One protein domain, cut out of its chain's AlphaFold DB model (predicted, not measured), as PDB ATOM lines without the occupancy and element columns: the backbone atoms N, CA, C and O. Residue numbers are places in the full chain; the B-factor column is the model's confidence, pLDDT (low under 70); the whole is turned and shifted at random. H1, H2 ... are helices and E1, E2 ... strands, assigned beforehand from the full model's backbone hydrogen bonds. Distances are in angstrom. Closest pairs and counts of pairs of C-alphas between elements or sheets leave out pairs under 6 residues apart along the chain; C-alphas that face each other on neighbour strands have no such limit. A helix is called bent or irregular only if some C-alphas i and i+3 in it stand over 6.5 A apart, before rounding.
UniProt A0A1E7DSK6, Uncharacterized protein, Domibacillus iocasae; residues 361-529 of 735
ATOM      1  N   LEU A 361     143.355 139.307  72.948       98.75
ATOM      2  CA  LEU A 361     143.214 137.859  72.805       98.75
ATOM      3  C   LEU A 361     143.332 137.180  74.172       98.75
ATOM      4  O   LEU A 361     144.294 137.400  74.910       98.75
ATOM      5  N   VAL A 362     142.373 136.316  74.492       98.88
ATOM      6  CA  VAL A 362     142.507 135.371  75.603       98.88
ATOM      7  C   VAL A 362     142.805 133.991  75.041       98.88
ATOM      8  O   VAL A 362     142.039 133.475  74.232       98.88
ATOM      9  N   ILE A 363     143.902 133.388  75.489       98.81
ATOM     10  CA  ILE A 363     144.206 131.978  75.240       98.81
ATOM     11  C   ILE A 363     143.769 131.195  76.476       98.81
ATOM     12  O   ILE A 363     144.283 131.438  77.567       98.81
ATOM     13  N   VAL A 364     142.825 130.271  76.316       98.69
ATOM     14  CA  VAL A 364     142.378 129.375  77.388       98.69
ATOM     15  C   VAL A 364     143.016 128.012  77.191       98.69
ATOM     16  O   VAL A 364     142.917 127.434  76.110       98.69
ATOM     17  N   THR A 365     143.665 127.486  78.225       97.62
ATOM     18  CA  THR A 365     144.276 126.157  78.179       97.62
ATOM     19  C   THR A 365     143.804 125.276  79.325       97.62
ATOM     20  O   THR A 365     143.596 125.761  80.435       97.62
ATOM     21  N   GLY A 366     143.632 123.981  79.052       94.75
ATOM     22  CA  GLY A 366     143.198 123.009  80.050       94.75
ATOM     23  C   GLY A 366     144.223 122.786  81.151       94.75
ATOM     24  O   GLY A 366     143.834 122.535  82.284       94.75
ATOM     25  N   GLN A 367     145.513 122.883  80.815       94.81
ATOM     26  CA  GLN A 367     146.654 122.750  81.721       94.81
ATOM     27  C   GLN A 367     147.846 123.532  81.157       94.81
ATOM     28  O   GLN A 367     148.099 123.525  79.950       94.81
ATOM     29  N   LEU A 368     148.651 124.124  82.032       96.94
ATOM     30  CA  LEU A 368     149.927 124.745  81.696       96.94
ATOM     31  C   LEU A 368     151.019 124.070  82.540       96.94
ATOM     32  O   LEU A 368     151.260 124.449  83.680       96.94
ATOM     33  N   LEU A 369     151.602 123.000  81.991       95.44
ATOM     34  CA  LEU A 369     152.616 122.166  82.643       95.44
ATOM     35  C   LEU A 369     154.032 122.572  82.190       95.44
ATOM     36  O   LEU A 369     154.261 123.696  81.765       95.44
ATOM     37  N   SER A 370     155.005 121.656  82.251       92.81
ATOM     38  CA  SER A 370     156.344 121.909  81.696       92.81
ATOM     39  C   SER A 370     156.292 122.174  80.187       92.81
ATOM     40  O   SER A 370     155.419 121.645  79.491       92.81
ATOM     41  N   TYR A 371     157.284 122.887  79.647       89.75
ATOM     42  CA  TYR A 371     157.370 123.170  78.203       89.75
ATOM     43  C   TYR A 371     157.418 121.914  77.306       89.75
ATOM     44  O   TYR A 371     157.113 121.983  76.119       89.75
ATOM     45  N   ASN A 372     157.752 120.744  77.858       83.00
ATOM     46  CA  ASN A 372     157.737 119.473  77.127       83.00
ATOM     47  C   ASN A 372     156.320 118.910  76.909       83.00
ATOM     48  O   ASN A 372     156.130 117.996  76.106       83.00
ATOM     49  N   HIS A 373     155.315 119.435  77.612       86.38
ATOM     50  CA  HIS A 373     153.917 119.080  77.407       86.38
ATOM     51  C   HIS A 373     153.375 119.792  76.156       86.38
ATOM     52  O   HIS A 373     153.358 121.020  76.090       86.38
ATOM     53  N   ALA A 374     152.920 119.030  75.154       85.19
ATOM     54  CA  ALA A 374     152.587 119.574  73.834       85.19
ATOM     55  C   ALA A 374     151.545 120.720  73.854       85.19
ATOM     56  O   ALA A 374     151.836 121.761  73.264       85.19
ATOM     57  N   PRO A 375     150.394 120.622  74.557       90.88
ATOM     58  CA  PRO A 375     149.466 121.752  74.692       90.88
ATOM     59  C   PRO A 375     150.109 123.007  75.295       90.88
ATOM     60  O   PRO A 375     149.874 124.117  74.820       90.88
ATOM     61  N   THR A 376     150.966 122.836  76.304       94.88
ATOM     62  CA  THR A 376     151.676 123.941  76.964       94.88
ATOM     63  C   THR A 376     152.652 124.618  76.007       94.88
ATOM     64  O   THR A 376     152.656 125.846  75.914       94.88
ATOM     65  N   LYS A 377     153.426 123.837  75.243       92.88
ATOM     66  CA  LYS A 377     154.326 124.365  74.211       92.88
ATOM     67  C   LYS A 377     153.574 125.210  73.186       92.88
ATOM     68  O   LYS A 377     153.977 126.342  72.946       92.88
ATOM     69  N   ILE A 378     152.469 124.698  72.639       94.25
ATOM     70  CA  ILE A 378     151.661 125.426  71.650       94.25
ATOM     71  C   ILE A 378     151.118 126.733  72.237       94.25
ATOM     72  O   ILE A 378     151.263 127.781  71.612       94.25
ATOM     73  N   ALA A 379     150.555 126.709  73.450       97.25
ATOM     74  CA  ALA A 379     150.025 127.914  74.088       97.25
ATOM     75  C   ALA A 379     151.101 128.995  74.306       97.25
ATOM     76  O   ALA A 379     150.862 130.167  74.008       97.25
ATOM     77  N   ILE A 380     152.290 128.607  74.784       97.25
ATOM     78  CA  ILE A 380     153.418 129.526  75.007       97.25
ATOM     79  C   ILE A 380     153.969 130.052  73.677       97.25
ATOM     80  O   ILE A 380     154.139 131.263  73.519       97.25
ATOM     81  N   ASP A 381     154.225 129.163  72.716       96.06
ATOM     82  CA  ASP A 381     154.805 129.523  71.424       96.06
ATOM     83  C   ASP A 381     153.875 130.450  70.638       96.06
ATOM     84  O   ASP A 381     154.340 131.437  70.062       96.06
ATOM     85  N   TYR A 382     152.565 130.186  70.656       97.19
ATOM     86  CA  TYR A 382     151.580 131.034  69.984       97.19
ATOM     87  C   TYR A 382     151.508 132.400  70.653       97.19
ATOM     88  O   TYR A 382     151.603 133.409  69.961       97.19
ATOM     89  N   ALA A 383     151.410 132.458  71.983       98.06
ATOM     90  CA  ALA A 383     151.337 133.728  72.699       98.06
ATOM     91  C   ALA A 383     152.580 134.606  72.445       98.06
ATOM     92  O   ALA A 383     152.456 135.792  72.134       98.06
ATOM     93  N   ASN A 384     153.776 134.017  72.515       98.06
ATOM     94  CA  ASN A 384     155.030 134.730  72.278       98.06
ATOM     95  C   ASN A 384     155.169 135.211  70.833       98.06
ATOM     96  O   ASN A 384     155.527 136.368  70.605       98.06
ATOM     97  N   ASN A 385     154.895 134.339  69.858       97.75
ATOM     98  CA  ASN A 385     155.070 134.693  68.453       97.75
ATOM     99  C   ASN A 385     153.989 135.658  67.963       97.75
ATOM    100  O   ASN A 385     154.308 136.569  67.205       97.75
ATOM    101  N   LEU A 386     152.749 135.552  68.447       97.75
ATOM    102  CA  LEU A 386     151.710 136.539  68.149       97.75
ATOM    103  C   LEU A 386     152.161 137.948  68.551       97.75
ATOM    104  O   LEU A 386     152.103 138.847  67.726       97.75
ATOM    105  N   ILE A 387     152.704 138.138  69.758       97.38
ATOM    106  CA  ILE A 387     153.230 139.450  70.180       97.38
ATOM    107  C   ILE A 387     154.482 139.851  69.393       97.38
ATOM    108  O   ILE A 387     154.653 141.025  69.072       97.38
ATOM    109  N   LYS A 388     155.368 138.897  69.080       97.12
ATOM    110  CA  LYS A 388     156.597 139.151  68.311       97.12
ATOM    111  C   LYS A 388     156.297 139.752  66.935       97.12
ATOM    112  O   LYS A 388     156.982 140.689  66.537       97.12
ATOM    113  N   TYR A 389     155.308 139.208  66.223       97.19
ATOM    114  CA  TYR A 389     154.940 139.659  64.876       97.19
ATOM    115  C   TYR A 389     153.850 140.742  64.878       97.19
ATOM    116  O   TYR A 389     153.781 141.524  63.936       97.19
ATOM    117  N   HIS A 390     153.044 140.827  65.943       96.75
ATOM    118  CA  HIS A 390     151.960 141.801  66.119       96.75
ATOM    119  C   HIS A 390     151.995 142.429  67.525       96.75
ATOM    120  O   HIS A 390     151.215 142.046  68.409       96.75
ATOM    121  N   PRO A 391     152.900 143.398  67.768       96.75
ATOM    122  CA  PRO A 391     153.094 144.017  69.085       96.75
ATOM    123  C   PRO A 391     151.872 144.771  69.630       96.75
ATOM    124  O   PRO A 391     151.814 145.077  70.821       96.75
ATOM    125  N   GLU A 392     150.901 145.096  68.775       96.88
ATOM    126  CA  GLU A 392     149.626 145.712  69.139       96.88
ATOM    127  C   GLU A 392     148.677 144.766  69.889       96.88
ATOM    128  O   GLU A 392     147.746 145.236  70.554       96.88
ATOM    129  N   LEU A 393     148.896 143.448  69.793       98.00
ATOM    130  CA  LEU A 393     148.095 142.454  70.496       98.00
ATOM    131  C   LEU A 393     148.340 142.517  72.001       98.00
ATOM    132  O   LEU A 393     149.472 142.556  72.485       98.00
ATOM    133  N   LYS A 394     147.253 142.421  72.762       98.50
ATOM    134  CA  LYS A 394     147.305 142.191  74.204       98.50
ATOM    135  C   LYS A 394     146.811 140.788  74.478       98.50
ATOM    136  O   LYS A 394     145.648 140.483  74.227       98.50
ATOM    137  N   ILE A 395     147.690 139.956  75.024       98.69
ATOM    138  CA  ILE A 395     147.397 138.545  75.262       98.69
ATOM    139  C   ILE A 395     147.337 138.257  76.759       98.69
ATOM    140  O   ILE A 395     148.209 138.668  77.529       98.69
ATOM    141  N   LYS A 396     146.306 137.516  77.162       98.75
ATOM    142  CA  LYS A 396     146.202 136.905  78.486       98.75
ATOM    143  C   LYS A 396     146.021 135.401  78.330       98.75
ATOM    144  O   LYS A 396     145.176 134.965  77.555       98.75
ATOM    145  N   ILE A 397     146.783 134.620  79.087       98.81
ATOM    146  CA  ILE A 397     146.568 133.176  79.209       98.81
ATOM    147  C   ILE A 397     145.707 132.928  80.450       98.81
ATOM    148  O   ILE A 397     145.991 133.460  81.526       98.81
ATOM    149  N   VAL A 398     144.650 132.138  80.298       98.75
ATOM    150  CA  VAL A 398     143.791 131.654  81.383       98.75
ATOM    151  C   VAL A 398     143.921 130.137  81.422       98.75
ATOM    152  O   VAL A 398     143.644 129.457  80.436       98.75
ATOM    153  N   VAL A 399     144.399 129.615  82.546       98.25
ATOM    154  CA  VAL A 399     144.588 128.181  82.759       98.25
ATOM    155  C   VAL A 399     143.396 127.654  83.545       98.25
ATOM    156  O   VAL A 399     143.222 128.025  84.703       98.25
ATOM    157  N   ASP A 400     142.587 126.825  82.893       93.50
ATOM    158  CA  ASP A 400     141.359 126.245  83.446       93.50
ATOM    159  C   ASP A 400     141.667 125.161  84.489       93.50
ATOM    160  O   ASP A 400     140.958 125.020  85.476       93.50
ATOM    161  N   ASP A 401     142.776 124.431  84.319       94.12
ATOM    162  CA  ASP A 401     143.201 123.324  85.188       94.12
ATOM    163  C   ASP A 401     142.122 122.236  85.339       94.12
ATOM    164  O   ASP A 401     141.776 121.806  86.441       94.12
ATOM    165  N   MET A 402     141.594 121.760  84.207       91.31
ATOM    166  CA  MET A 402     140.431 120.857  84.158       91.31
ATOM    167  C   MET A 402     140.635 119.498  84.849       91.31
ATOM    168  O   MET A 402     139.662 118.866  85.240       91.31
ATOM    169  N   PHE A 403     141.886 119.054  85.025       90.88
ATOM    170  CA  PHE A 403     142.240 117.806  85.723       90.88
ATOM    171  C   PHE A 403     142.602 118.007  87.203       90.88
ATOM    172  O   PHE A 403     143.084 117.081  87.858       90.88
ATOM    173  N   ASN A 404     142.412 119.220  87.725       92.00
ATOM    174  CA  ASN A 404     142.467 119.505  89.153       92.00
ATOM    175  C   ASN A 404     141.034 119.746  89.619       92.00
ATOM    176  O   ASN A 404     140.381 120.670  89.138       92.00
ATOM    177  N   TYR A 405     140.527 118.902  90.510       91.56
ATOM    178  CA  TYR A 405     139.132 118.942  90.950       91.56
ATOM    179  C   TYR A 405     138.927 119.938  92.094       91.56
ATOM    180  O   TYR A 405     139.838 120.179  92.886       91.56
ATOM    181  N   SER A 406     137.727 120.507  92.173       92.00
ATOM    182  CA  SER A 406     137.285 121.353  93.289       92.00
ATOM    183  C   SER A 406     137.077 120.511  94.563       92.00
ATOM    184  O   SER A 406     136.960 119.283  94.480       92.00
ATOM    185  N   PRO A 407     136.952 121.119  95.761       88.00
ATOM    186  CA  PRO A 407     136.577 120.385  96.967       88.00
ATOM    187  C   PRO A 407     135.266 119.607  96.765       88.00
ATOM    188  O   PRO A 407     134.314 120.141  96.200       88.00
ATOM    189  N   ASN A 408     135.215 118.369  97.265       84.50
ATOM    190  CA  ASN A 408     134.072 117.439  97.216       84.50
ATOM    191  C   ASN A 408     133.705 116.836  95.844       84.50
ATOM    192  O   ASN A 408     132.888 115.920  95.811       84.50
ATOM    193  N   GLU A 409     134.336 117.258  94.744       89.56
ATOM    194  CA  GLU A 409     134.148 116.636  93.417       89.56
ATOM    195  C   GLU A 409     134.776 115.237  93.317       89.56
ATOM    196  O   GLU A 409     134.457 114.440  92.435       89.56
ATOM    197  N   LEU A 410     135.711 114.940  94.219       86.12
ATOM    198  CA  LEU A 410     136.531 113.745  94.165       86.12
ATOM    199  C   LEU A 410     136.001 112.668  95.112       86.12
ATOM    200  O   LEU A 410     136.214 112.730  96.323       86.12
ATOM    201  N   PHE A 411     135.326 111.665  94.552       88.31
ATOM    202  CA  PHE A 411     134.747 110.558  95.324       88.31
ATOM    203  C   PHE A 411     134.910 109.173  94.676       88.31
ATOM    204  O   PHE A 411     134.500 108.180  95.280       88.31
ATOM    205  N   PHE A 412     135.475 109.099  93.467       88.31
ATOM    206  CA  PHE A 412     135.621 107.867  92.690       88.31
ATOM    207  C   PHE A 412     137.000 107.207  92.873       88.31
ATOM    208  O   PHE A 412     138.000 107.878  93.106       88.31
ATOM    209  N   VAL A 413     137.068 105.874  92.787       89.31
ATOM    210  CA  VAL A 413     138.280 105.101  93.143       89.31
ATOM    211  C   VAL A 413     139.401 105.096  92.102       89.31
ATOM    212  O   VAL A 413     140.548 104.815  92.440       89.31
ATOM    213  N   HIS A 414     139.109 105.391  90.841       90.88
ATOM    214  CA  HIS A 414     140.098 105.472  89.771       90.88
ATOM    215  C   HIS A 414     140.126 106.881  89.203       90.88
ATOM    216  O   HIS A 414     139.394 107.233  88.283       90.88
ATOM    217  N   GLN A 415     140.963 107.715  89.800       87.56
ATOM    218  CA  GLN A 415     141.014 109.135  89.501       87.56
ATOM    219  C   GLN A 415     142.382 109.550  88.985       87.56
ATOM    220  O   GLN A 415     143.418 109.104  89.484       87.56
ATOM    221  N   PHE A 416     142.374 110.450  88.015       87.25
ATOM    222  CA  PHE A 416     143.555 111.145  87.543       87.25
ATOM    223  C   PHE A 416     143.642 112.521  88.169       87.25
ATOM    224  O   PHE A 416     142.665 113.259  88.165       87.25
ATOM    225  N   SER A 417     144.824 112.874  88.654       83.19
ATOM    226  CA  SER A 417     145.143 114.225  89.091       83.19
ATOM    227  C   SER A 417     146.425 114.657  88.397       83.19
ATOM    228  O   SER A 417     147.402 113.906  88.327       83.19
ATOM    229  N   SER A 418     146.388 115.859  87.837       86.75
ATOM    230  CA  SER A 418     147.557 116.503  87.253       86.75
ATOM    231  C   SER A 418     148.393 117.199  88.327       86.75
ATOM    232  O   SER A 418     147.904 117.514  89.404       86.75
ATOM    233  N   ALA A 419     149.643 117.538  88.001       90.75
ATOM    234  CA  ALA A 419     150.304 118.638  88.695       90.75
ATOM    235  C   ALA A 419     149.485 119.934  88.519       90.75
ATOM    236  O   ALA A 419     148.933 120.179  87.438       90.75
ATOM    237  N   GLU A 420     149.420 120.758  89.564       93.00
ATOM    238  CA  GLU A 420     148.795 122.078  89.484       93.00
ATOM    239  C   GLU A 420     149.653 123.022  88.642       93.00
ATOM    240  O   GLU A 420     150.846 123.199  88.903       93.00
ATOM    241  N   SER A 421     149.050 123.679  87.649       96.88
ATOM    242  CA  SER A 421     149.797 124.542  86.726       96.88
ATOM    243  C   SER A 421     150.425 125.745  87.432       96.88
ATOM    244  O   SER A 421     151.484 126.236  87.031       96.88
ATOM    245  N   ILE A 422     149.809 126.216  88.522       97.00
ATOM    246  CA  ILE A 422     150.336 127.328  89.324       97.00
ATOM    247  C   ILE A 422     151.694 127.005  89.961       97.00
ATOM    248  O   ILE A 422     152.510 127.916  90.136       97.00
ATOM    249  N   ALA A 423     151.988 125.728  90.236       97.06
ATOM    250  CA  ALA A 423     153.275 125.306  90.788       97.06
ATOM    251  C   ALA A 423     154.449 125.612  89.837       97.06
ATOM    252  O   ALA A 423     155.579 125.800  90.283       97.06
ATOM    253  N   LEU A 424     154.177 125.737  88.533       96.62
ATOM    254  CA  LEU A 424     155.164 126.011  87.486       96.62
ATOM    255  C   LEU A 424     155.201 127.488  87.060       96.62
ATOM    256  O   LEU A 424     155.862 127.857  86.088       96.62
ATOM    257  N   ARG A 425     154.543 128.381  87.812       97.06
ATOM    258  CA  ARG A 425     154.440 129.815  87.495       97.06
ATOM    259  C   ARG A 425     155.780 130.488  87.191       97.06
ATOM    260  O   ARG A 425     155.844 131.317  86.284       97.06
ATOM    261  N   GLU A 426     156.828 130.180  87.951       97.25
ATOM    262  CA  GLU A 426     158.149 130.790  87.743       97.25
ATOM    263  C   GLU A 426     158.847 130.272  86.478       97.25
ATOM    264  O   GLU A 426     159.611 131.014  85.863       97.25
ATOM    265  N   GLU A 427     158.566 129.040  86.043       95.94
ATOM    266  CA  GLU A 427     159.018 128.530  84.744       95.94
ATOM    267  C   GLU A 427     158.276 129.243  83.609       95.94
ATOM    268  O   GLU A 427     158.910 129.794  82.708       95.94
ATOM    269  N   HIS A 428     156.947 129.348  83.701       97.31
ATOM    270  CA  HIS A 428     156.138 130.038  82.693       97.31
ATOM    271  C   HIS A 428     156.567 131.498  82.501       97.31
ATOM    272  O   HIS A 428     156.669 131.960  81.368       97.31
ATOM    273  N   LYS A 429     156.890 132.217  83.587       96.81
ATOM    274  CA  LYS A 429     157.412 133.596  83.518       96.81
ATOM    275  C   LYS A 429     158.725 133.716  82.744       96.81
ATOM    276  O   LYS A 429     158.961 134.754  82.142       96.81
ATOM    277  N   LYS A 430     159.590 132.696  82.787       97.19
ATOM    278  CA  LYS A 430     160.862 132.685  82.042       97.19
ATOM    279  C   LYS A 430     160.652 132.406  80.557       97.19
ATOM    280  O   LYS A 430     161.459 132.837  79.741       97.19
ATOM    281  N   LEU A 431     159.602 131.657  80.225       96.25
ATOM    282  CA  LEU A 431     159.288 131.244  78.859       96.25
ATOM    283  C   LEU A 431     158.438 132.276  78.110       96.25
ATOM    284  O   LEU A 431     158.544 132.374  76.892       96.25
ATOM    285  N   LEU A 432     157.585 133.023  78.810       97.81
ATOM    286  CA  LEU A 432     156.651 133.977  78.215       97.81
ATOM    287  C   LEU A 432     157.242 135.384  78.088       97.81
ATOM    288  O   LEU A 432     158.022 135.838  78.925       97.81
ATOM    289  N   ASN A 433     156.794 136.117  77.067       97.50
ATOM    290  CA  ASN A 433     157.021 137.553  76.966       97.50
ATOM    291  C   ASN A 433     156.475 138.260  78.230       97.50
ATOM    292  O   ASN A 433     155.330 137.998  78.611       97.50
ATOM    293  N   PRO A 434     157.227 139.189  78.855       96.94
ATOM    294  CA  PRO A 434     156.810 139.868  80.087       96.94
ATOM    295  C   PRO A 434     155.464 140.610  80.024       96.94
ATOM    296  O   PRO A 434     154.871 140.885  81.068       96.94
ATOM    297  N   SER A 435     154.975 140.964  78.831       97.06
ATOM    298  CA  SER A 435     153.665 141.609  78.660       97.06
ATOM    299  C   SER A 435     152.483 140.637  78.800       97.06
ATOM    300  O   SER A 435     151.360 141.080  79.062       97.06
ATOM    301  N   ILE A 436     152.722 139.327  78.670       98.38
ATOM    302  CA  ILE A 436     151.696 138.286  78.757       98.38
ATOM    303  C   ILE A 436     151.408 137.992  80.224       98.38
ATOM    304  O   ILE A 436     152.272 137.561  80.991       98.38
ATOM    305  N   LYS A 437     150.150 138.178  80.620       96.69
ATOM    306  CA  LYS A 437     149.682 137.812  81.959       96.69
ATOM    307  C   LYS A 437     149.086 136.414  81.934       96.69
ATOM    308  O   LYS A 437     148.290 136.103  81.052       96.69
ATOM    309  N   VAL A 438     149.416 135.610  82.943       98.62
ATOM    310  CA  VAL A 438     148.810 134.294  83.167       98.62
ATOM    311  C   VAL A 438     147.922 134.353  84.401       98.62
ATOM    312  O   VAL A 438     148.343 134.840  85.453       98.62
ATOM    313  N   TYR A 439     146.695 133.873  84.257       98.62
ATOM    314  CA  TYR A 439     145.776 133.599  85.352       98.62
ATOM    315  C   TYR A 439     145.648 132.082  85.513       98.62
ATOM    316  O   TYR A 439     145.467 131.384  84.518       98.62
ATOM    317  N   TYR A 440     145.746 131.599  86.750       98.38
ATOM    318  CA  TYR A 440     145.589 130.189  87.099       98.38
ATOM    319  C   TYR A 440     144.294 130.033  87.885       98.38
ATOM    320  O   TYR A 440     144.099 130.751  88.872       98.38
ATOM    321  N   SER A 441     143.429 129.127  87.436       97.00
ATOM    322  CA  SER A 441     142.224 128.761  88.169       97.00
ATOM    323  C   SER A 441     142.583 128.157  89.533       97.00
ATOM    324  O   SER A 441     143.642 127.547  89.694       97.00
ATOM    325  N   ASN A 442     141.726 128.355  90.536       95.44
ATOM    326  CA  ASN A 442     141.987 127.907  91.904       95.44
ATOM    327  C   ASN A 442     141.178 126.642  92.236       95.44
ATOM    328  O   ASN A 442     139.996 126.729  92.574       95.44
ATOM    329  N   SER A 443     141.842 125.486  92.184       92.25
ATOM    330  CA  SER A 443     141.307 124.165  92.553       92.25
ATOM    331  C   SER A 443     140.857 124.070  94.014       92.25
ATOM    332  O   SER A 443     140.050 123.208  94.342       92.25
ATOM    333  N   SER A 444     141.316 124.959  94.903       93.81
ATOM    334  CA  SER A 444     140.924 124.944  96.318       93.81
ATOM    335  C   SER A 444     139.514 125.490  96.573       93.81
ATOM    336  O   SER A 444     139.039 125.437  97.708       93.81
ATOM    337  N   LEU A 445     138.869 126.092  95.569       95.56
ATOM    338  CA  LEU A 445     137.536 126.683  95.686       95.56
ATOM    339  C   LEU A 445     136.461 125.721  95.173       95.56
ATOM    340  O   LEU A 445     136.722 124.995  94.215       95.56
ATOM    341  N   PRO A 446     135.235 125.751  95.731       94.81
ATOM    342  CA  PRO A 446     134.090 125.052  95.147       94.81
ATOM    343  C   PRO A 446     133.876 125.427  93.673       94.81
ATOM    344  O   PRO A 446     134.085 126.585  93.296       94.81
ATOM    345  N   ARG A 447     133.392 124.477  92.856       94.19
ATOM    346  CA  ARG A 447     133.265 124.617  91.390       94.19
ATOM    347  C   ARG A 447     132.609 125.912  90.948       94.19
ATOM    348  O   ARG A 447     133.131 126.578  90.064       94.19
ATOM    349  N   ILE A 448     131.489 126.272  91.575       94.44
ATOM    350  CA  ILE A 448     130.732 127.481  91.237       94.44
ATOM    351  C   ILE A 448     131.625 128.714  91.401       94.44
ATOM    352  O   ILE A 448     131.816 129.463  90.453       94.44
ATOM    353  N   GLN A 449     132.257 128.884  92.567       95.06
ATOM    354  CA  GLN A 449     133.124 130.035  92.849       95.06
ATOM    355  C   GLN A 449     134.352 130.074  91.934       95.06
ATOM    356  O   GLN A 449     134.754 131.144  91.471       95.06
ATOM    357  N   ARG A 450     134.945 128.906  91.670       95.50
ATOM    358  CA  ARG A 450     136.056 128.755  90.730       95.50
ATOM    359  C   ARG A 450     135.651 129.228  89.333       95.50
ATOM    360  O   ARG A 450     136.285 130.132  88.797       95.50
ATOM    361  N   LEU A 451     134.532 128.721  88.818       96.31
ATOM    362  CA  LEU A 451     133.974 129.101  87.524       96.31
ATOM    363  C   LEU A 451     133.676 130.603  87.446       96.31
ATOM    364  O   LEU A 451     134.015 131.247  86.454       96.31
ATOM    365  N   GLU A 452     133.086 131.196  88.489       96.69
ATOM    366  CA  GLU A 452     132.845 132.639  88.501       96.69
ATOM    367  C   GLU A 452     134.140 133.445  88.379       96.69
ATOM    368  O   GLU A 452     134.187 134.450  87.664       96.69
ATOM    369  N   ASN A 453     135.188 133.027  89.093       97.44
ATOM    370  CA  ASN A 453     136.485 133.689  89.065       97.44
ATOM    371  C   ASN A 453     137.154 133.548  87.696       97.44
ATOM    372  O   ASN A 453     137.699 134.533  87.195       97.44
ATOM    373  N   ASP A 454     137.040 132.381  87.065       97.88
ATOM    374  CA  ASP A 454     137.564 132.120  85.725       97.88
ATOM    375  C   ASP A 454     136.848 132.993  84.678       97.88
ATOM    376  O   ASP A 454     137.489 133.698  83.888       97.88
ATOM    377  N   ILE A 455     135.511 133.062  84.733       98.38
ATOM    378  CA  ILE A 455     134.696 133.931  83.869       98.38
ATOM    379  C   ILE A 455     135.054 135.410  84.082       98.38
ATOM    380  O   ILE A 455     135.232 136.159  83.112       98.38
ATOM    381  N   LYS A 456     135.193 135.864  85.335       97.75
ATOM    382  CA  LYS A 456     135.609 137.243  85.659       97.75
ATOM    383  C   LYS A 456     137.017 137.523  85.132       97.75
ATOM    384  O   LYS A 456     137.238 138.554  84.498       97.75
ATOM    385  N   ALA A 457     137.952 136.584  85.285       98.06
ATOM    386  CA  ALA A 457     139.315 136.721  84.788       98.06
ATOM    387  C   ALA A 457     139.367 136.903  83.263       98.06
ATOM    388  O   ALA A 457     140.189 137.693  82.782       98.06
ATOM    389  N   ILE A 458     138.511 136.213  82.507       98.50
ATOM    390  CA  ILE A 458     138.400 136.384  81.054       98.50
ATOM    391  C   ILE A 458     137.723 137.723  80.729       98.50
ATOM    392  O   ILE A 458     138.282 138.550  80.008       98.50
ATOM    393  N   THR A 459     136.541 137.982  81.285       98.12
ATOM    394  CA  THR A 459     135.696 139.129  80.901       98.12
ATOM    395  C   THR A 459     136.254 140.485  81.333       98.12
ATOM    396  O   THR A 459     136.103 141.471  80.604       98.12
ATOM    397  N   ASP A 460     136.981 140.558  82.452       97.50
ATOM    398  CA  ASP A 460     137.674 141.777  82.887       97.50
ATOM    399  C   ASP A 460     138.786 142.193  81.922       97.50
ATOM    400  O   ASP A 460     139.098 143.381  81.801       97.50
ATOM    401  N   PHE A 461     139.347 141.231  81.181       98.00
ATOM    402  CA  PHE A 461     140.312 141.501  80.124       98.00
ATOM    403  C   PHE A 461     139.659 142.018  78.832       98.00
ATOM    404  O   PHE A 461     140.365 142.550  77.979       98.00
ATOM    405  N   ARG A 462     138.326 141.932  78.705       98.00
ATOM    406  CA  ARG A 462     137.541 142.405  77.550       98.00
ATOM    407  C   ARG A 462     138.042 141.845  76.209       98.00
ATOM    408  O   ARG A 462     138.362 142.636  75.319       98.00
ATOM    409  N   PRO A 463     138.129 140.513  76.046       98.12
ATOM    410  CA  PRO A 463     138.657 139.919  74.825       98.12
ATOM    411  C   PRO A 463     137.866 140.351  73.590       98.12
ATOM    412  O   PRO A 463     136.637 140.440  73.615       98.12
ATOM    413  N   GLN A 464     138.583 140.581  72.497       98.25
ATOM    414  CA  GLN A 464     138.013 140.523  71.158       98.25
ATOM    415  C   GLN A 464     137.820 139.067  70.731       98.25
ATOM    416  O   GLN A 464     136.779 138.748  70.159       98.25
ATOM    417  N   TRP A 465     138.777 138.192  71.063       98.56
ATOM    418  CA  TRP A 465     138.750 136.770  70.722       98.56
ATOM    419  C   TRP A 465     139.140 135.880  71.905       98.56
ATOM    420  O   TRP A 465     139.967 136.261  72.742       98.56
ATOM    421  N   ILE A 466     138.576 134.674  71.926       98.75
ATOM    422  CA  ILE A 466     138.970 133.583  72.819       98.75
ATOM    423  C   ILE A 466     139.488 132.428  71.951       98.75
ATOM    424  O   ILE A 466     138.798 131.984  71.034       98.75
ATOM    425  N   LEU A 467     140.695 131.943  72.242       98.50
ATOM    426  CA  LEU A 467     141.299 130.770  71.608       98.50
ATOM    427  C   LEU A 467     141.511 129.668  72.652       98.50
ATOM    428  O   LEU A 467     142.328 129.825  73.558       98.50
ATOM    429  N   LYS A 468     140.793 128.551  72.524       97.88
ATOM    430  CA  LYS A 468     140.988 127.343  73.339       97.88
ATOM    431  C   LYS A 468     142.173 126.536  72.783       97.88
ATOM    432  O   LYS A 468     142.261 126.331  71.576       97.88
ATOM    433  N   ILE A 469     143.080 126.074  73.647       96.44
ATOM    434  CA  ILE A 469     144.213 125.197  73.293       96.44
ATOM    435  C   ILE A 469     144.300 124.064  74.315       96.44
ATOM    436  O   ILE A 469     144.693 124.279  75.466       96.44
ATOM    437  N   GLY A 470     143.921 122.851  73.898       91.06
ATOM    438  CA  GLY A 470     143.862 121.693  74.798       91.06
ATOM    439  C   GLY A 470     142.863 121.899  75.937       91.06
ATOM    440  O   GLY A 470     143.136 121.513  77.070       91.06
ATOM    441  N   ALA A 471     141.750 122.577  75.649       93.75
ATOM    442  CA  ALA A 471     140.737 122.953  76.628       93.75
ATOM    443  C   ALA A 471     139.308 122.541  76.214       93.75
ATOM    444  O   ALA A 471     138.409 123.371  76.334       93.75
ATOM    445  N   PRO A 472     139.060 121.323  75.684       90.88
ATOM    446  CA  PRO A 472     137.781 120.995  75.044       90.88
ATOM    447  C   PRO A 472     136.579 121.189  75.982       90.88
ATOM    448  O   PRO A 472     135.594 121.793  75.561       90.88
ATOM    449  N   ASP A 473     136.707 120.821  77.259       93.06
ATOM    450  CA  ASP A 473     135.636 120.879  78.269       93.06
ATOM    451  C   ASP A 473     135.714 122.130  79.168       93.06
ATOM    452  O   ASP A 473     135.487 122.066  80.377       93.06
ATOM    453  N   SER A 474     136.104 123.281  78.615       95.62
ATOM    454  CA  SER A 474     136.198 124.513  79.406       95.62
ATOM    455  C   SER A 474     134.834 125.140  79.691       95.62
ATOM    456  O   SER A 474     134.324 125.918  78.881       95.62
ATOM    457  N   LEU A 475     134.276 124.872  80.879       95.50
ATOM    458  CA  LEU A 475     132.989 125.439  81.312       95.50
ATOM    459  C   LEU A 475     132.989 126.972  81.274       95.50
ATOM    460  O   LEU A 475     132.004 127.574  80.856       95.50
ATOM    461  N   ALA A 476     134.094 127.619  81.658       97.12
ATOM    462  CA  ALA A 476     134.191 129.077  81.639       97.12
ATOM    463  C   ALA A 476     134.020 129.648  80.223       97.12
ATOM    464  O   ALA A 476     133.336 130.656  80.043       97.12
ATOM    465  N   VAL A 477     134.609 129.008  79.208       97.62
ATOM    466  CA  VAL A 477     134.458 129.450  77.813       97.62
ATOM    467  C   VAL A 477     133.065 129.139  77.284       97.62
ATOM    468  O   VAL A 477     132.484 129.972  76.589       97.62
ATOM    469  N   ASP A 478     132.495 128.000  77.660       96.81
ATOM    470  CA  ASP A 478     131.164 127.588  77.219       96.81
ATOM    471  C   ASP A 478     130.068 128.557  77.728       96.81
ATOM    472  O   ASP A 478     129.148 128.910  76.977       96.81
ATOM    473  N   GLN A 479     130.221 129.095  78.951       97.12
ATOM    474  CA  GLN A 479     129.395 130.195  79.491       97.12
ATOM    475  C   GLN A 479     129.577 131.520  78.731       97.12
ATOM    476  O   GLN A 479     128.677 132.359  78.678       97.12
ATOM    477  N   LEU A 480     130.750 131.733  78.133       97.31
ATOM    478  CA  LEU A 480     131.106 132.962  77.420       97.31
ATOM    479  C   LEU A 480     130.826 132.912  75.919       97.31
ATOM    480  O   LEU A 480     130.828 133.963  75.267       97.31
ATOM    481  N   TYR A 481     130.546 131.726  75.383       96.56
ATOM    482  CA  TYR A 481     130.302 131.501  73.962       96.56
ATOM    483  C   TYR A 481     129.218 132.414  73.401       96.56
ATOM    484  O   TYR A 481     129.339 132.909  72.290       96.56
ATOM    485  N   ASP A 482     128.191 132.738  74.181       93.25
ATOM    486  CA  ASP A 482     127.090 133.577  73.706       93.25
ATOM    487  C   ASP A 482     127.514 135.033  73.445       93.25
ATOM    488  O   ASP A 482     126.891 135.731  72.644       93.25
ATOM    489  N   TYR A 483     128.624 135.473  74.043       94.31
ATOM    490  CA  TYR A 483     129.057 136.871  74.062       94.31
ATOM    491  C   TYR A 483     130.336 137.143  73.275       94.31
ATOM    492  O   TYR A 483     130.570 138.297  72.898       94.31
ATOM    493  N   TYR A 484     131.152 136.121  73.017       97.31
ATOM    494  CA  TYR A 484     132.479 136.265  72.423       97.31
ATOM    495  C   TYR A 484     132.676 135.330  71.219       97.31
ATOM    496  O   TYR A 484     132.047 134.274  71.154       97.31
ATOM    497  N   PRO A 485     133.527 135.709  70.249       97.81
ATOM    498  CA  PRO A 485     134.049 134.778  69.255       97.81
ATOM    499  C   PRO A 485     134.967 133.747  69.908       97.81
ATOM    500  O   PRO A 485     135.904 134.126  70.624       97.81
ATOM    501  N   VAL A 486     134.714 132.466  69.642       98.06
ATOM    502  CA  VAL A 486     135.481 131.354  70.216       98.06
ATOM    503  C   VAL A 486     136.059 130.492  69.102       98.06
ATOM    504  O   VAL A 486     135.325 129.904  68.313       98.06
ATOM    505  N   SER A 487     137.384 130.386  69.062       97.56
ATOM    506  CA  SER A 487     138.095 129.404  68.239       97.56
ATOM    507  C   SER A 487     138.676 128.305  69.122       97.56
ATOM    508  O   SER A 487     139.043 128.576  70.268       97.56
ATOM    509  N   SER A 488     138.815 127.089  68.595       96.62
ATOM    510  CA  SER A 488     139.448 125.989  69.327       96.62
ATOM    511  C   SER A 488     140.506 125.259  68.513       96.62
ATOM    512  O   SER A 488     140.277 124.912  67.352       96.62
ATOM    513  N   PHE A 489     141.668 125.043  69.130       95.69
ATOM    514  CA  PHE A 489     142.786 124.301  68.566       95.69
ATOM    515  C   PHE A 489     142.687 122.812  68.922       95.69
ATOM    516  O   PHE A 489     142.943 122.417  70.062       95.69
ATOM    517  N   SER A 490     142.406 121.979  67.922       92.00
ATOM    518  CA  SER A 490     142.395 120.520  68.014       92.00
ATOM    519  C   SER A 490     143.806 119.966  68.215       92.00
ATOM    520  O   SER A 490     144.587 119.857  67.270       92.00
ATOM    521  N   MET A 491     144.135 119.612  69.463       85.94
ATOM    522  CA  MET A 491     145.464 119.115  69.843       85.94
ATOM    523  C   MET A 491     145.738 117.699  69.325       85.94
ATOM    524  O   MET A 491     146.652 117.490  68.534       85.94
ATOM    525  N   ALA A 492     144.976 116.714  69.799       75.06
ATOM    526  CA  ALA A 492     145.259 115.298  69.547       75.06
ATOM    527  C   ALA A 492     144.296 114.656  68.543       75.06
ATOM    528  O   ALA A 492     144.669 113.705  67.866       75.06
ATOM    529  N   ARG A 493     143.054 115.138  68.508       80.81
ATOM    530  CA  ARG A 493     141.910 114.559  67.797       80.81
ATOM    531  C   ARG A 493     140.936 115.679  67.433       80.81
ATOM    532  O   ARG A 493     141.106 116.812  67.897       80.81
ATOM    533  N   ALA A 494     139.919 115.365  66.642       88.56
ATOM    534  CA  ALA A 494     138.808 116.266  66.384       88.56
ATOM    535  C   ALA A 494     138.148 116.726  67.695       88.56
ATOM    536  O   ALA A 494     137.966 115.950  68.633       88.56
ATOM    537  N   GLU A 495     137.803 118.013  67.771       89.12
ATOM    538  CA  GLU A 495     137.149 118.572  68.954       89.12
ATOM    539  C   GLU A 495     135.627 118.550  68.854       89.12
ATOM    540  O   GLU A 495     135.043 118.865  67.813       89.12
ATOM    541  N   TYR A 496     135.000 118.238  69.987       88.94
ATOM    542  CA  TYR A 496     133.572 117.972  70.100       88.94
ATOM    543  C   TYR A 496     132.783 119.043  70.861       88.94
ATOM    544  O   TYR A 496     131.565 119.019  70.788       88.94
ATOM    545  N   SER A 497     133.403 120.013  71.542       89.69
ATOM    546  CA  SER A 497     132.661 121.101  72.220       89.69
ATOM    547  C   SER A 497     131.729 121.808  71.237       89.69
ATOM    548  O   SER A 497     132.188 122.149  70.160       89.69
ATOM    549  N   GLU A 498     130.442 121.998  71.534       90.62
ATOM    550  CA  GLU A 498     129.507 122.709  70.633       90.62
ATOM    551  C   GLU A 498     129.600 124.242  70.738       90.62
ATOM    552  O   GLU A 498     129.069 124.976  69.902       90.62
ATOM    553  N   PHE A 499     130.316 124.733  71.747       94.25
ATOM    554  CA  PHE A 499     130.434 126.142  72.103       94.25
ATOM    555  C   PHE A 499     131.673 126.786  71.460       94.25
ATOM    556  O   PHE A 499     132.491 127.430  72.119       94.25
ATOM    557  N   VAL A 500     131.829 126.572  70.150       95.38
ATOM    558  CA  VAL A 500     132.974 127.023  69.347       95.38
ATOM    559  C   VAL A 500     132.492 127.461  67.960       95.38
ATOM    560  O   VAL A 500     131.731 126.752  67.305       95.38
ATOM    561  N   ASP A 501     132.958 128.622  67.489       96.31
ATOM    562  CA  ASP A 501     132.642 129.153  66.155       96.31
ATOM    563  C   ASP A 501     133.498 128.525  65.050       96.31
ATOM    564  O   ASP A 501     133.058 128.391  63.905       96.31
ATOM    565  N   LEU A 502     134.751 128.201  65.376       95.75
ATOM    566  CA  LEU A 502     135.751 127.752  64.416       95.75
ATOM    567  C   LEU A 502     136.720 126.753  65.060       95.75
ATOM    568  O   LEU A 502     137.376 127.068  66.055       95.75
ATOM    569  N   TYR A 503     136.852 125.572  64.455       96.00
ATOM    570  CA  TYR A 503     137.856 124.574  64.829       96.00
ATOM    571  C   TYR A 503     139.070 124.685  63.914       96.00
ATOM    572  O   TYR A 503     138.940 124.903  62.706       96.00
ATOM    573  N   THR A 504     140.256 124.534  64.488       95.50
ATOM    574  CA  THR A 504     141.510 124.643  63.751       95.50
ATOM    575  C   THR A 504     142.603 123.777  64.362       95.50
ATOM    576  O   THR A 504     142.471 123.310  65.485       95.50
ATOM    577  N   GLY A 505     143.692 123.539  63.640       93.06
ATOM    578  CA  GLY A 505     144.824 122.761  64.133       93.06
ATOM    579  C   GLY A 505     145.766 122.352  63.009       93.06
ATOM    580  O   GLY A 505     145.541 122.696  61.849       93.06
ATOM    581  N   GLY A 506     146.804 121.598  63.376       88.44
ATOM    582  CA  GLY A 506     147.782 121.051  62.429       88.44
ATOM    583  C   GLY A 506     147.344 119.766  61.721       88.44
ATOM    584  O   GLY A 506     147.993 119.356  60.764       88.44
ATOM    585  N   HIS A 507     146.263 119.128  62.180       86.25
ATOM    586  CA  HIS A 507     145.709 117.915  61.566       86.25
ATOM    587  C   HIS A 507     145.205 118.181  60.148       86.25
ATOM    588  O   HIS A 507     144.761 119.288  59.845       86.25
ATOM    589  N   THR A 508     145.234 117.165  59.285       85.19
ATOM    590  CA  THR A 508     144.652 117.301  57.944       85.19
ATOM    591  C   THR A 508     143.128 117.371  58.019       85.19
ATOM    592  O   THR A 508     142.507 116.781  58.911       85.19
ATOM    593  N   ILE A 509     142.517 118.074  57.064       88.88
ATOM    594  CA  ILE A 509     141.057 118.209  56.979       88.88
ATOM    595  C   ILE A 509     140.397 116.830  56.868       88.88
ATOM    596  O   ILE A 509     139.429 116.560  57.576       88.88
ATOM    597  N   GLU A 510     140.952 115.932  56.053       86.44
ATOM    598  CA  GLU A 510     140.426 114.583  55.831       86.44
ATOM    599  C   GLU A 510     140.440 113.758  57.122       86.44
ATOM    600  O   GLU A 510     139.489 113.032  57.408       86.44
ATOM    601  N   THR A 511     141.496 113.895  57.934       85.31
ATOM    602  CA  THR A 511     141.616 113.183  59.213       85.31
ATOM    603  C   THR A 511     140.521 113.615  60.181       85.31
ATOM    604  O   THR A 511     139.851 112.765  60.766       85.31
ATOM    605  N   ILE A 512     140.307 114.926  60.308       90.19
ATOM    606  CA  ILE A 512     139.287 115.493  61.197       90.19
ATOM    607  C   ILE A 512     137.876 115.173  60.699       90.19
ATOM    608  O   ILE A 512     137.018 114.791  61.489       90.19
ATOM    609  N   GLN A 513     137.627 115.285  59.392       90.44
ATOM    610  CA  GLN A 513     136.324 114.969  58.805       90.44
ATOM    611  C   GLN A 513     135.966 113.494  58.963       90.44
ATOM    612  O   GLN A 513     134.831 113.187  59.326       90.44
ATOM    613  N   ARG A 514     136.925 112.585  58.744       89.25
ATOM    614  CA  ARG A 514     136.730 111.156  59.003       89.25
ATOM    615  C   ARG A 514     136.359 110.913  60.462       89.25
ATOM    616  O   ARG A 514     135.384 110.222  60.717       89.25
ATOM    617  N   GLU A 515     137.077 111.520  61.402       90.56
ATOM    618  CA  GLU A 515     136.763 111.358  62.820       90.56
ATOM    619  C   GLU A 515     135.385 111.934  63.181       90.56
ATOM    620  O   GLU A 515     134.640 111.315  63.935       90.56
ATOM    621  N   TYR A 516     134.989 113.077  62.614       92.38
ATOM    622  CA  TYR A 516     133.632 113.588  62.802       92.38
ATOM    623  C   TYR A 516     132.564 112.619  62.287       92.38
ATOM    624  O   TYR A 516     131.571 112.407  62.982       92.38
ATOM    625  N   LEU A 517     132.779 111.995  61.126       91.06
ATOM    626  CA  LEU A 517     131.871 110.978  60.590       91.06
ATOM    627  C   LEU A 517     131.809 109.736  61.489       91.06
ATOM    628  O   LEU A 517     130.714 109.305  61.837       91.06
ATOM    629  N   GLU A 518     132.964 109.208  61.904       91.50
ATOM    630  CA  GLU A 518     133.073 108.071  62.832       91.50
ATOM    631  C   GLU A 518     132.403 108.357  64.183       91.50
ATOM    632  O   GLU A 518     131.933 107.435  64.846       91.50
ATOM    633  N   LYS A 519     132.366 109.629  64.601       92.50
ATOM    634  CA  LYS A 519     131.812 110.064  65.889       92.50
ATOM    635  C   LYS A 519     130.422 110.699  65.809       92.50
ATOM    636  O   LYS A 519     130.031 111.441  66.712       92.50
ATOM    637  N   ASN A 520     129.689 110.442  64.724       91.62
ATOM    638  CA  ASN A 520     128.325 110.936  64.491       91.62
ATOM    639  C   ASN A 520     128.168 112.469  64.593       91.62
ATOM    640  O   ASN A 520     127.071 112.987  64.820       91.62
ATOM    641  N   ILE A 521     129.244 113.222  64.361       89.12
ATOM    642  CA  ILE A 521     129.244 114.684  64.335       89.12
ATOM    643  C   ILE A 521     129.052 115.174  62.897       89.12
ATOM    644  O   ILE A 521     129.835 114.875  61.998       89.12
ATOM    645  N   LYS A 522     128.009 115.978  62.673       83.06
ATOM    646  CA  LYS A 522     127.666 116.531  61.353       83.06
ATOM    647  C   LYS A 522     127.876 118.040  61.303       83.06
ATOM    648  O   LYS A 522     127.672 118.738  62.291       83.06
ATOM    649  N   GLY A 523     128.242 118.543  60.123       76.50
ATOM    650  CA  GLY A 523     128.242 119.979  59.825       76.50
ATOM    651  C   GLY A 523     129.297 120.807  60.564       76.50
ATOM    652  O   GLY A 523     129.167 122.028  60.614       76.50
ATOM    653  N   ARG A 524     130.332 120.175  61.135       86.06
ATOM    654  CA  ARG A 524     131.471 120.893  61.716       86.06
ATOM    655  C   ARG A 524     132.532 121.151  60.668       86.06
ATOM    656  O   ARG A 524     133.008 120.237  60.001       86.06
ATOM    657  N   GLU A 525     132.908 122.411  60.558       88.19
ATOM    658  CA  GLU A 525     133.970 122.846  59.669       88.19
ATOM    659  C   GLU A 525     135.275 122.983  60.448       88.19
ATOM    660  O   GLU A 525     135.311 123.578  61.527       88.19
ATOM    661  N   PHE A 526     136.345 122.449  59.875       93.38
ATOM    662  CA  PHE A 526     137.691 122.527  60.413       93.38
ATOM    663  C   PHE A 526     138.582 123.246  59.408       93.38
ATOM    664  O   PHE A 526     138.606 122.878  58.233       93.38
ATOM    665  N   ILE A 527     139.321 124.255  59.867       94.62
ATOM    666  CA  ILE A 527     140.294 124.952  59.028       94.62
ATOM    667  C   ILE A 527     141.693 124.577  59.496       94.62
ATOM    668  O   ILE A 527     142.131 124.977  60.577       94.62
ATOM    669  N   GLN A 528     142.400 123.825  58.661       92.38
ATOM    670  CA  GLN A 528     143.797 123.488  58.891       92.38
ATOM    671  C   GLN A 528     144.679 124.739  58.794       92.38
ATOM    672  O   GLN A 528     144.493 125.585  57.917       92.38
ATOM    673  N   HIS A 529     145.667 124.839  59.679       92.12
ATOM    674  CA  HIS A 529     146.775 125.780  59.540       92.12
ATOM    675  C   HIS A 529     148.090 125.090  59.887       92.12
ATOM    676  O   HIS A 529     148.116 124.069  60.578       92.12
TER     677      HIS A 529
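Overview. This is residues 361 to 529 of the 735 residues of an uncharacterized protein of Domibacillus iocasae (UniProt A0A1E7DSK6). One strongly twisted sheet of seven parallel strands runs through the domain, with helices over both faces: H3, H4 and H5 on one, H1 and H2 on the other, in three layers. H2 packs near one edge of the sheet, at E3, and H5 covers the other edge, E7; the long loop of residues 400 to 420 reaches 27 A from the mean of the C-alphas. The 169 printed residues hold five named helices and seven named strands, in the order E1 H1 E2 H2 E3 H3 E4 H4 E5 E6 H5 E7; the sheet's order is E3 E2 E1 E4 E5 E6 E7, and the class is mixed. The whole is compact, with a radius of gyration of the C-alphas of 15.9 A and spans of 47 by 40 by 33 A.

Arrangement. Find the strands E1, residues 361 to 365; E2, 394 to 399; E3, 437 to 440; E4, 465 to 469; E5, 486 to 489; E6, 502 to 505; and E7, 526 to 528. Within hydrogen-bond range are N 363 and O 396 at 2.9 A, N 439 and O 397 at 2.9 A, N 364 and O 467 at 2.8 A, N 487 and O 466 at 2.9 A, N 504 and O 488 at 2.9 A, and N 527 and O 503 at 2.9 A. H1, residues 374 to 389, joins E1 and E2 in a strand-helix-strand unit, a helix between two parallel neighbours, and lies over E1 at a height over the sheet of 9.5 A. H2, residues 421 to 431, is irregular, C-alphas 423 and 426 being 7.9 A apart; its closest C-alpha pair with E3 is Ile 422 and Tyr 440, 6.0 A. On the face opposite H1, H3, residues 447 to 459, touches H4, residues 475 to 480, with residues 451 to 455 alone, at a steep tilt of 42 degrees; their closest C-alphas, of Ile 455 and Ala 476, are 5.4 A apart. H5, residues 509 to 518, lies over E7, with the closest C-alphas, of Ile 509 and Gln 528, 6.2 A apart. Every O i to N i+4 pair is within range in H1, H3, H4 and H5; H2 has 3 of 7, and 6 of 8 O i to N i+3 pairs.

Along the chain. Find C-alpha 361, where E1 begins, at (143.214, 137.859, 72.805). H1 begins at (152.587, 119.574, 73.834) and spans 22.1 A, H3 18.1 A and E2 16.6 A. E7 ends at C-alpha 528, (143.797, 123.488, 58.891).

Size, cuts and confidence. The C-alphas farthest apart, of Glu 392 and Val 413, are 48.5 A apart. The printed part has no cut; the links E2 to H2 and E5 to E6 are long. Mean pLDDT of the printed part is 93.9, and no printed residue is under 70.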